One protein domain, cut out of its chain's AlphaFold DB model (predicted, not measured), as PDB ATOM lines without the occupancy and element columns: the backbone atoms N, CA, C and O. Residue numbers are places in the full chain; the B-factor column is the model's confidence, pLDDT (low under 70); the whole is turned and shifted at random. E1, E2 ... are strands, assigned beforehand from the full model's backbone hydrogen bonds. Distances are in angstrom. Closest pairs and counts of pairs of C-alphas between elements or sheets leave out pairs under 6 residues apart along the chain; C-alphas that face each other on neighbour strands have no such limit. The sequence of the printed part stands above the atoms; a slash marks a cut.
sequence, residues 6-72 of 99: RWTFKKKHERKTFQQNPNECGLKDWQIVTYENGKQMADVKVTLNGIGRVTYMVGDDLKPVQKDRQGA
ATOM      1  N   ARG A   6     121.970 189.362 187.814       82.31
ATOM      2  CA  ARG A   6     123.230 188.844 187.264       82.31
ATOM      3  C   ARG A   6     123.639 187.529 187.924       82.31
ATOM      4  O   ARG A   6     123.694 187.430 189.148       82.31
ATOM      5  N   TRP A   7     124.003 186.554 187.105       84.12
ATOM      6  CA  TRP A   7     124.577 185.276 187.505       84.12
ATOM      7  C   TRP A   7     126.014 185.185 187.026       84.12
ATOM      8  O   TRP A   7     126.293 185.362 185.844       84.12
ATOM      9  N   THR A   8     126.930 184.903 187.947       86.31
ATOM     10  CA  THR A   8     128.356 184.815 187.642       86.31
ATOM     11  C   THR A   8     128.866 183.398 187.841       86.31
ATOM     12  O   THR A   8     128.563 182.769 188.856       86.31
ATOM     13  N   PHE A   9     129.651 182.905 186.891       86.25
ATOM     14  CA  PHE A   9     130.393 181.650 186.994       86.25
ATOM     15  C   PHE A   9     131.883 181.960 186.950       86.25
ATOM     16  O   PHE A   9     132.299 182.817 186.171       86.25
ATOM     17  N   LYS A  10     132.680 181.306 187.796       85.94
ATOM     18  CA  LYS A  10     134.122 181.585 187.917       85.94
ATOM     19  C   LYS A  10     134.999 180.383 187.575       85.94
ATOM     20  O   LYS A  10     136.214 180.531 187.484       85.94
ATOM     21  N   LYS A  11     134.406 179.195 187.452       83.62
ATOM     22  CA  LYS A  11     135.115 177.945 187.176       83.62
ATOM     23  C   LYS A  11     134.505 177.222 185.980       83.62
ATOM     24  O   LYS A  11     133.301 177.307 185.727       83.62
ATOM     25  N   LYS A  12     135.344 176.460 185.275       85.06
ATOM     26  CA  LYS A  12     134.887 175.475 184.289       85.06
ATOM     27  C   LYS A  12     134.053 174.403 184.982       85.06
ATOM     28  O   LYS A  12     134.282 174.103 186.154       85.06
ATOM     29  N   HIS A  13     133.051 173.893 184.270       85.56
ATOM     30  CA  HIS A  13     132.084 172.901 184.760       85.56
ATOM     31  C   HIS A  13     131.283 173.337 185.994       85.56
ATOM     32  O   HIS A  13     130.553 172.536 186.580       85.56
ATOM     33  N   GLU A  14     131.353 174.617 186.372       85.81
ATOM     34  CA  GLU A  14     130.543 175.161 187.452       85.81
ATOM     35  C   GLU A  14     129.069 175.098 187.046       85.81
ATOM     36  O   GLU A  14     128.662 175.560 185.975       85.81
ATOM     37  N   ARG A  15     128.268 174.491 187.922       88.44
ATOM     38  CA  ARG A  15     126.829 174.323 187.751       88.44
ATOM     39  C   ARG A  15     126.108 175.188 188.769       88.44
ATOM     40  O   ARG A  15     126.394 175.108 189.962       88.44
ATOM     41  N   LYS A  16     125.129 175.963 188.309       83.19
ATOM     42  CA  LYS A  16     124.214 176.699 189.185       83.19
ATOM     43  C   LYS A  16     122.780 176.438 188.790       83.19
ATOM     44  O   LYS A  16     122.438 176.463 187.609       83.19
ATOM     45  N   THR A  17     121.963 176.219 189.808       83.75
ATOM     46  CA  THR A  17     120.519 176.096 189.673       83.75
ATOM     47  C   THR A  17     119.878 177.307 190.314       83.75
ATOM     48  O   THR A  17     120.164 177.634 191.464       83.75
ATOM     49  N   PHE A  18     119.004 177.960 189.567       77.44
ATOM     50  CA  PHE A  18     118.259 179.118 190.020       77.44
ATOM     51  C   PHE A  18     116.788 178.752 190.074       77.44
ATOM     52  O   PHE A  18     116.270 178.143 189.141       77.44
ATOM     53  N   GLN A  19     116.128 179.108 191.172       77.12
ATOM     54  CA  GLN A  19     114.702 178.888 191.350       77.12
ATOM     55  C   GLN A  19     113.972 180.231 191.301       77.12
ATOM     56  O   GLN A  19     114.303 181.156 192.040       77.12
ATOM     57  N   GLN A  20     112.992 180.333 190.412       72.25
ATOM     58  CA  GLN A  20     112.119 181.485 190.266       72.25
ATOM     59  C   GLN A  20     110.804 181.195 190.996       72.25
ATOM     60  O   GLN A  20     110.120 180.208 190.705       72.25
ATOM     61  N   ASN A  21     110.499 182.028 191.991       69.81
ATOM     62  CA  ASN A  21     109.348 181.843 192.867       69.81
ATOM     63  C   ASN A  21     108.028 182.143 192.143       69.81
ATOM     64  O   ASN A  21     107.990 183.050 191.309       69.81
ATOM     65  N   PRO A  22     106.929 181.453 192.513       65.25
ATOM     66  CA  PRO A  22     105.610 181.657 191.911       65.25
ATOM     67  C   PRO A  22     105.080 183.085 192.070       65.25
ATOM     68  O   PRO A  22     104.456 183.614 191.156       65.25
ATOM     69  N   ASN A  23     105.414 183.746 193.179       65.88
ATOM     70  CA  ASN A  23     105.011 185.129 193.453       65.88
ATOM     71  C   ASN A  23     105.708 186.159 192.543       65.88
ATOM     72  O   ASN A  23     105.316 187.320 192.520       65.88
ATOM     73  N   GLU A  24     106.754 185.755 191.815       64.44
ATOM     74  CA  GLU A  24     107.526 186.605 190.903       64.44
ATOM     75  C   GLU A  24     107.387 186.149 189.435       64.44
ATOM     76  O   GLU A  24     108.315 186.342 188.640       64.44
ATOM     77  N   CYS A  25     106.259 185.510 189.091       63.56
ATOM     78  CA  CYS A  25     105.972 185.037 187.736       63.56
ATOM     79  C   CYS A  25     105.995 186.210 186.742       63.56
ATOM     80  O   CYS A  25     105.209 187.148 186.856       63.56
ATOM     81  N   GLY A  26     106.895 186.159 185.761       63.53
ATOM     82  CA  GLY A  26     106.954 187.126 184.669       63.53
ATOM     83  C   GLY A  26     108.207 186.968 183.813       63.53
ATOM     84  O   GLY A  26     109.111 186.201 184.150       63.53
ATOM     85  N   LEU A  27     108.256 187.719 182.710       64.44
ATOM     86  CA  LEU A  27     109.462 187.909 181.905       64.44
ATOM     87  C   LEU A  27     110.472 188.688 182.746       64.44
ATOM     88  O   LEU A  27     110.304 189.883 182.984       64.44
ATOM     89  N   LYS A  28     111.506 188.001 183.227       71.62
ATOM     90  CA  LYS A  28     112.647 188.654 183.866       71.62
ATOM     91  C   LYS A  28     113.867 188.504 182.984       71.62
ATOM     92  O   LYS A  28     114.170 187.399 182.530       71.62
ATOM     93  N   ASP A  29     114.559 189.614 182.781       74.62
ATOM     94  CA  ASP A  29     115.850 189.615 182.119       74.62
ATOM     95  C   ASP A  29     116.942 189.256 183.124       74.62
ATOM     96  O   ASP A  29     117.079 189.852 184.200       74.62
ATOM     97  N   TRP A  30     117.734 188.267 182.745       75.94
ATOM     98  CA  TRP A  30     118.877 187.785 183.493       75.94
ATOM     99  C   TRP A  30     120.128 187.948 182.647       75.94
ATOM    100  O   TRP A  30     120.091 187.868 181.418       75.94
ATOM    101  N   GLN A  31     121.253 188.160 183.313       81.62
ATOM    102  CA  GLN A  31     122.551 188.255 182.658       81.62
ATOM    103  C   GLN A  31     123.468 187.180 183.221       81.62
ATOM    104  O   GLN A  31     123.726 187.158 184.422       81.62
ATOM    105  N   ILE A  32     123.965 186.301 182.361       84.12
ATOM    106  CA  ILE A  32     124.932 185.271 182.716       84.12
ATOM    107  C   ILE A  32     126.307 185.729 182.266       84.12
ATOM    108  O   ILE A  32     126.530 185.959 181.080       84.12
ATOM    109  N   VAL A  33     127.225 185.829 183.219       87.06
ATOM    110  CA  VAL A  33     128.600 186.249 182.979       87.06
ATOM    111  C   VAL A  33     129.542 185.150 183.437       87.06
ATOM    112  O   VAL A  33     129.440 184.660 184.564       87.06
ATOM    113  N   THR A  34     130.468 184.750 182.576       83.94
ATOM    114  CA  THR A  34     131.509 183.781 182.927       83.94
ATOM    115  C   THR A  34     132.852 184.488 183.038       83.94
ATOM    116  O   THR A  34     133.181 185.372 182.243       83.94
ATOM    117  N   TYR A  35     133.618 184.116 184.059       85.00
ATOM    118  CA  TYR A  35     134.950 184.637 184.327       85.00
ATOM    119  C   TYR A  35     135.958 183.496 184.355       85.00
ATOM    120  O   TYR A  35     135.687 182.438 184.919       85.00
ATOM    121  N   GLU A  36     137.147 183.752 183.820       83.88
ATOM    122  CA  GLU A  36     138.313 182.888 183.966       83.88
ATOM    123  C   GLU A  36     139.503 183.746 184.389       83.88
ATOM    124  O   GLU A  36     139.791 184.768 183.771       83.88
ATOM    125  N   ASN A  37     140.160 183.368 185.487       84.81
ATOM    126  CA  ASN A  37     141.315 184.088 186.033       84.81
ATOM    127  C   ASN A  37     141.105 185.618 186.173       84.81
ATOM    128  O   ASN A  37     141.993 186.417 185.892       84.81
ATOM    129  N   GLY A  38     139.891 186.037 186.549       82.56
ATOM    130  CA  GLY A  38     139.521 187.451 186.701       82.56
ATOM    131  C   GLY A  38     139.129 188.179 185.407       82.56
ATOM    132  O   GLY A  38     138.630 189.299 185.482       82.56
ATOM    133  N   LYS A  39     139.267 187.550 184.233       86.25
ATOM    134  CA  LYS A  39     138.841 188.104 182.941       86.25
ATOM    135  C   LYS A  39     137.431 187.637 182.589       86.25
ATOM    136  O   LYS A  39     137.109 186.462 182.740       86.25
ATOM    137  N   GLN A  40     136.587 188.555 182.118       85.62
ATOM    138  CA  GLN A  40     135.262 188.220 181.594       85.62
ATOM    139  C   GLN A  40     135.404 187.522 180.238       85.62
ATOM    140  O   GLN A  40     136.074 188.040 179.346       85.62
ATOM    141  N   MET A  41     134.769 186.360 180.094       84.00
ATOM    142  CA  MET A  41     134.904 185.494 178.919       84.00
ATOM    143  C   MET A  41     133.620 185.455 178.092       84.00
ATOM    144  O   MET A  41     133.681 185.545 176.869       84.00
ATOM    145  N   ALA A  42     132.457 185.397 178.742       81.62
ATOM    146  CA  ALA A  42     131.163 185.502 178.076       81.62
ATOM    147  C   ALA A  42     130.196 186.389 178.868       81.62
ATOM    148  O   ALA A  42     130.220 186.399 180.098       81.62
ATOM    149  N   ASP A  43     129.330 187.097 178.140       84.25
ATOM    150  CA  ASP A  43     128.191 187.859 178.656       84.25
ATOM    151  C   ASP A  43     126.964 187.509 177.816       84.25
ATOM    152  O   ASP A  43     126.926 187.779 176.616       84.25
ATOM    153  N   VAL A  44     125.990 186.839 178.425       80.88
ATOM    154  CA  VAL A  44     124.785 186.371 177.740       80.88
ATOM    155  C   VAL A  44     123.568 186.897 178.476       80.88
ATOM    156  O   VAL A  44     123.385 186.636 179.665       80.88
ATOM    157  N   LYS A  45     122.705 187.617 177.763       79.31
ATOM    158  CA  LYS A  45     121.399 188.030 178.278       79.31
ATOM    159  C   LYS A  45     120.375 186.955 177.951       79.31
ATOM    160  O   LYS A  45     120.266 186.536 176.801       79.31
ATOM    161  N   VAL A  46     119.641 186.510 178.962       74.62
ATOM    162  CA  VAL A  46     118.580 185.513 178.818       74.62
ATOM    163  C   VAL A  46     117.312 186.036 179.467       74.62
ATOM    164  O   VAL A  46     117.328 186.509 180.602       74.62
ATOM    165  N   THR A  47     116.199 185.926 178.759       73.50
ATOM    166  CA  THR A  47     114.893 186.279 179.307       73.50
ATOM    167  C   THR A  47     114.196 184.997 179.734       73.50
ATOM    168  O   THR A  47     113.912 184.119 178.917       73.50
ATOM    169  N   LEU A  48     113.937 184.860 181.033       71.06
ATOM    170  CA  LEU A  48     113.214 183.712 181.574       71.06
ATOM    171  C   LEU A  48     111.777 184.125 181.858       71.06
ATOM    172  O   LEU A  48     111.525 185.011 182.671       71.06
ATOM    173  N   ASN A  49     110.852 183.462 181.171       69.06
ATOM    174  CA  ASN A  49     109.416 183.612 181.363       69.06
ATOM    175  C   ASN A  49     108.860 182.359 182.045       69.06
ATOM    176  O   ASN A  49     108.655 181.341 181.375       69.06
ATOM    177  N   GLY A  50     108.664 182.392 183.361       66.38
ATOM    178  CA  GLY A  50     108.102 181.256 184.086       66.38
ATOM    179  C   GLY A  50     108.424 181.209 185.573       66.38
ATOM    180  O   GLY A  50     109.087 182.084 186.123       66.38
ATOM    181  N   ILE A  51     107.952 180.139 186.200       73.50
ATOM    182  CA  ILE A  51     108.241 179.751 187.583       73.50
ATOM    183  C   ILE A  51     108.910 178.382 187.561       73.50
ATOM    184  O   ILE A  51     108.616 177.571 186.684       73.50
ATOM    185  N   GLY A  52     109.800 178.110 188.511       75.38
ATOM    186  CA  GLY A  52     110.501 176.828 188.588       75.38
ATOM    187  C   GLY A  52     112.017 176.962 188.602       75.38
ATOM    188  O   GLY A  52     112.558 177.999 188.973       75.38
ATOM    189  N   ARG A  53     112.709 175.879 188.262       80.81
ATOM    190  CA  ARG A  53     114.159 175.733 188.344       80.81
ATOM    191  C   ARG A  53     114.778 175.747 186.957       80.81
ATOM    192  O   ARG A  53     114.300 175.085 186.043       80.81
ATOM    193  N   VAL A  54     115.869 176.485 186.817       81.75
ATOM    194  CA  VAL A  54     116.721 176.440 185.631       81.75
ATOM    195  C   VAL A  54     118.150 176.162 186.058       81.75
ATOM    196  O   VAL A  54     118.665 176.793 186.984       81.75
ATOM    197  N   THR A  55     118.794 175.213 185.391       84.88
ATOM    198  CA  THR A  55     120.180 174.843 185.662       84.88
ATOM    199  C   THR A  55     121.053 175.215 184.479       84.88
ATOM    200  O   THR A  55     120.850 174.741 183.361       84.88
ATOM    201  N   TYR A  56     122.072 176.024 184.754       85.88
ATOM    202  CA  TYR A  56     123.126 176.363 183.810       85.88
ATOM    203  C   TYR A  56     124.435 175.709 184.230       85.88
ATOM    204  O   TYR A  56     124.749 175.598 185.419       85.88
ATOM    205  N   MET A  57     125.200 175.285 183.232       85.69
ATOM    206  CA  MET A  57     126.546 174.758 183.396       85.69
ATOM    207  C   MET A  57     127.479 175.455 182.421       85.69
ATOM    208  O   MET A  57     127.134 175.637 181.257       85.69
ATOM    209  N   VAL A  58     128.670 175.803 182.888       84.88
ATOM    210  CA  VAL A  58     129.728 176.328 182.027       84.88
ATOM    211  C   VAL A  58     130.515 175.171 181.421       84.88
ATOM    212  O   VAL A  58     131.058 174.348 182.156       84.88
ATOM    213  N   GLY A  59     130.539 175.084 180.090       78.50
ATOM    214  CA  GLY A  59     131.379 174.120 179.369       78.50
ATOM    215  C   GLY A  59     132.858 174.520 179.358       78.50
ATOM    216  O   GLY A  59     133.226 175.577 179.871       78.50
ATOM    217  N   ASP A  60     133.704 173.697 178.744       81.56
ATOM    218  CA  ASP A  60     135.141 173.979 178.594       81.56
ATOM    219  C   ASP A  60     135.423 175.263 177.805       81.56
ATOM    220  O   ASP A  60     136.369 175.983 178.123       81.56
ATOM    221  N   ASP A  61     134.537 175.609 176.866       79.50
ATOM    222  CA  ASP A  61     134.549 176.862 176.101       79.50
ATOM    223  C   ASP A  61     134.144 178.100 176.917       79.50
ATOM    224  O   ASP A  61     133.955 179.181 176.360       79.50
ATOM    225  N   LEU A  62     133.916 177.945 178.227       77.06
ATOM    226  CA  LEU A  62     133.452 178.993 179.145       77.06
ATOM    227  C   LEU A  62     132.106 179.616 178.753       77.06
ATOM    228  O   LEU A  62     131.722 180.678 179.248       77.06
ATOM    229  N   LYS A  63     131.357 178.925 177.894       79.75
ATOM    230  CA  LYS A  63     130.011 179.304 177.481       79.75
ATOM    231  C   LYS A  63     128.993 178.665 178.426       79.75
ATOM    232  O   LYS A  63     129.051 177.451 178.651       79.75
ATOM    233  N   PRO A  64     128.065 179.450 178.998       79.44
ATOM    234  CA  PRO A  64     126.991 178.899 179.806       79.44
ATOM    235  C   PRO A  64     125.986 178.181 178.900       79.44
ATOM    236  O   PRO A  64     125.471 178.752 177.943       79.44
ATOM    237  N   VAL A  65     125.682 176.929 179.224       83.62
ATOM    238  CA  VAL A  65     124.693 176.102 178.529       83.62
ATOM    239  C   VAL A  65     123.589 175.737 179.512       83.62
ATOM    240  O   VAL A  65     123.863 175.253 180.615       83.62
ATOM    241  N   GLN A  66     122.333 175.957 179.120       81.62
ATOM    242  CA  GLN A  66     121.188 175.481 179.889       81.62
ATOM    243  C   GLN A  66     121.133 173.952 179.793       81.62
ATOM    244  O   GLN A  66     121.079 173.399 178.698       81.62
ATOM    245  N   LYS A  67     121.166 173.265 180.935       85.06
ATOM    246  CA  LYS A  67     121.117 171.796 180.994       85.06
ATOM    247  C   LYS A  67     119.730 171.268 181.307       85.06
ATOM    248  O   LYS A  67     119.341 170.242 180.769       85.06
ATOM    249  N   ASP A  68     119.007 171.971 182.163       80.06
ATOM    250  CA  ASP A  68     117.675 171.574 182.591       80.06
ATOM    251  C   ASP A  68     116.831 172.818 182.858       80.06
ATOM    252  O   ASP A  68     117.334 173.860 183.297       80.06
ATOM    253  N   ARG A  69     115.540 172.694 182.560       77.56
ATOM    254  CA  ARG A  69     114.526 173.661 182.941       77.56
ATOM    255  C   ARG A  69     113.279 172.901 183.357       77.56
ATOM    256  O   ARG A  69     112.580 172.342 182.518       77.56
ATOM    257  N   GLN A  70     112.981 172.952 184.646       76.75
ATOM    258  CA  GLN A  70     111.777 172.386 185.237       76.75
ATOM    259  C   GLN A  70     110.898 173.520 185.719       76.75
ATOM    260  O   GLN A  70     111.270 174.257 186.628       76.75
ATOM    261  N   GLY A  71     109.729 173.690 185.123       72.12
ATOM    262  CA  GLY A  71     108.871 174.799 185.499       72.12
ATOM    263  C   GLY A  71     107.687 174.984 184.577       72.12
ATOM    264  O   GLY A  71     107.562 174.309 183.559       72.12
ATOM    265  N   ALA A  72     106.841 175.937 184.939       64.38
ATOM    266  CA  ALA A  72     105.708 176.360 184.132       64.38
ATOM    267  C   ALA A  72     105.998 177.739 183.530       64.38
ATOM    268  O   ALA A  72     106.576 178.607 184.187       64.38
TER     269      ALA A  72
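AT A GLANCE: This is residues 6 to 72 of the 99 residues of an uncharacterized protein of Anisakis simplex (UniProt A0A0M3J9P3). Two small sheets of three strands each lie face to face as a narrow sandwich, their long strands running nearly along one another and making the rod's long axis. One sheet holds E1, E3 and E4, the other E2, E5 and E6, and the chain changes sheet at the links E1 to E2, E2 to E3 and E4 to E5. The printed part has 67 residues with six named strands, E1 to E6 in that order, and no named helix; the class is all strand. The first sheet runs E1, E3, E4 and is mixed, the second runs E2, E5, E6 and is antiparallel. The whole is compact, with a radius of gyration of the C-alphas of 12.2 A and spans of 37 by 18 by 13 A.

HOW THE PARTS SIT: E1, residues 6 to 9, is an edge strand and parallel to E3, residues 27 to 36, at 30 degrees; N 7 and O 31 are within hydrogen-bond range at 2.8 A. E1 is near E2, residues 15 to 20, with 5 pairs of C-alphas within 10 A. E3 forms a hairpin with E4, residues 39 to 49, antiparallel at 162 degrees, with N 30 and O 46 at 2.8 A. E2 is antiparallel to E5, residues 51 to 58, at 163 degrees, with N 18 and O 54 at 2.9 A. E5 forms a hairpin with E6, residues 64 to 72, antiparallel at 167 degrees, with N 53 and O 70 at 2.7 A. E6 bends by 61 degrees at residue 67. The sheet E2, E5, E6 is twisted. The parts of the two sheets that face each other are 11.5 A centre to centre, and their best planes are 26 degrees apart. Across the sandwich, the closest C-alphas of E3 and E6 are those of Ile 32 and Pro 64, 7.3 A apart. E2 and E4 are apart.

IN THESE COORDINATES: E1 begins at C-alpha 6, at (123.230, 188.844, 187.264), and is 10.2 A long. E2 measures 16.6 A. E3 measures 29.4 A and E4, the longest strand by residues, 29.8 A, ending at C-alpha 49, at (109.416, 183.612, 181.363). E5 measures 22.5 A. E6 measures 21.9 A and ends at C-alpha 72, at (105.708, 176.360, 184.132).

THE WHOLE: The two C-alphas farthest apart, those of Asn 23 and Asn 37, are 37.1 A apart. The printed part has no cut. No link is long: E2 to E3 is short, with 6 residues, and the other four are tight. The mean pLDDT of the printed part is 78.9; residues 21 to 27, 49 to 50 and 72 are under 70.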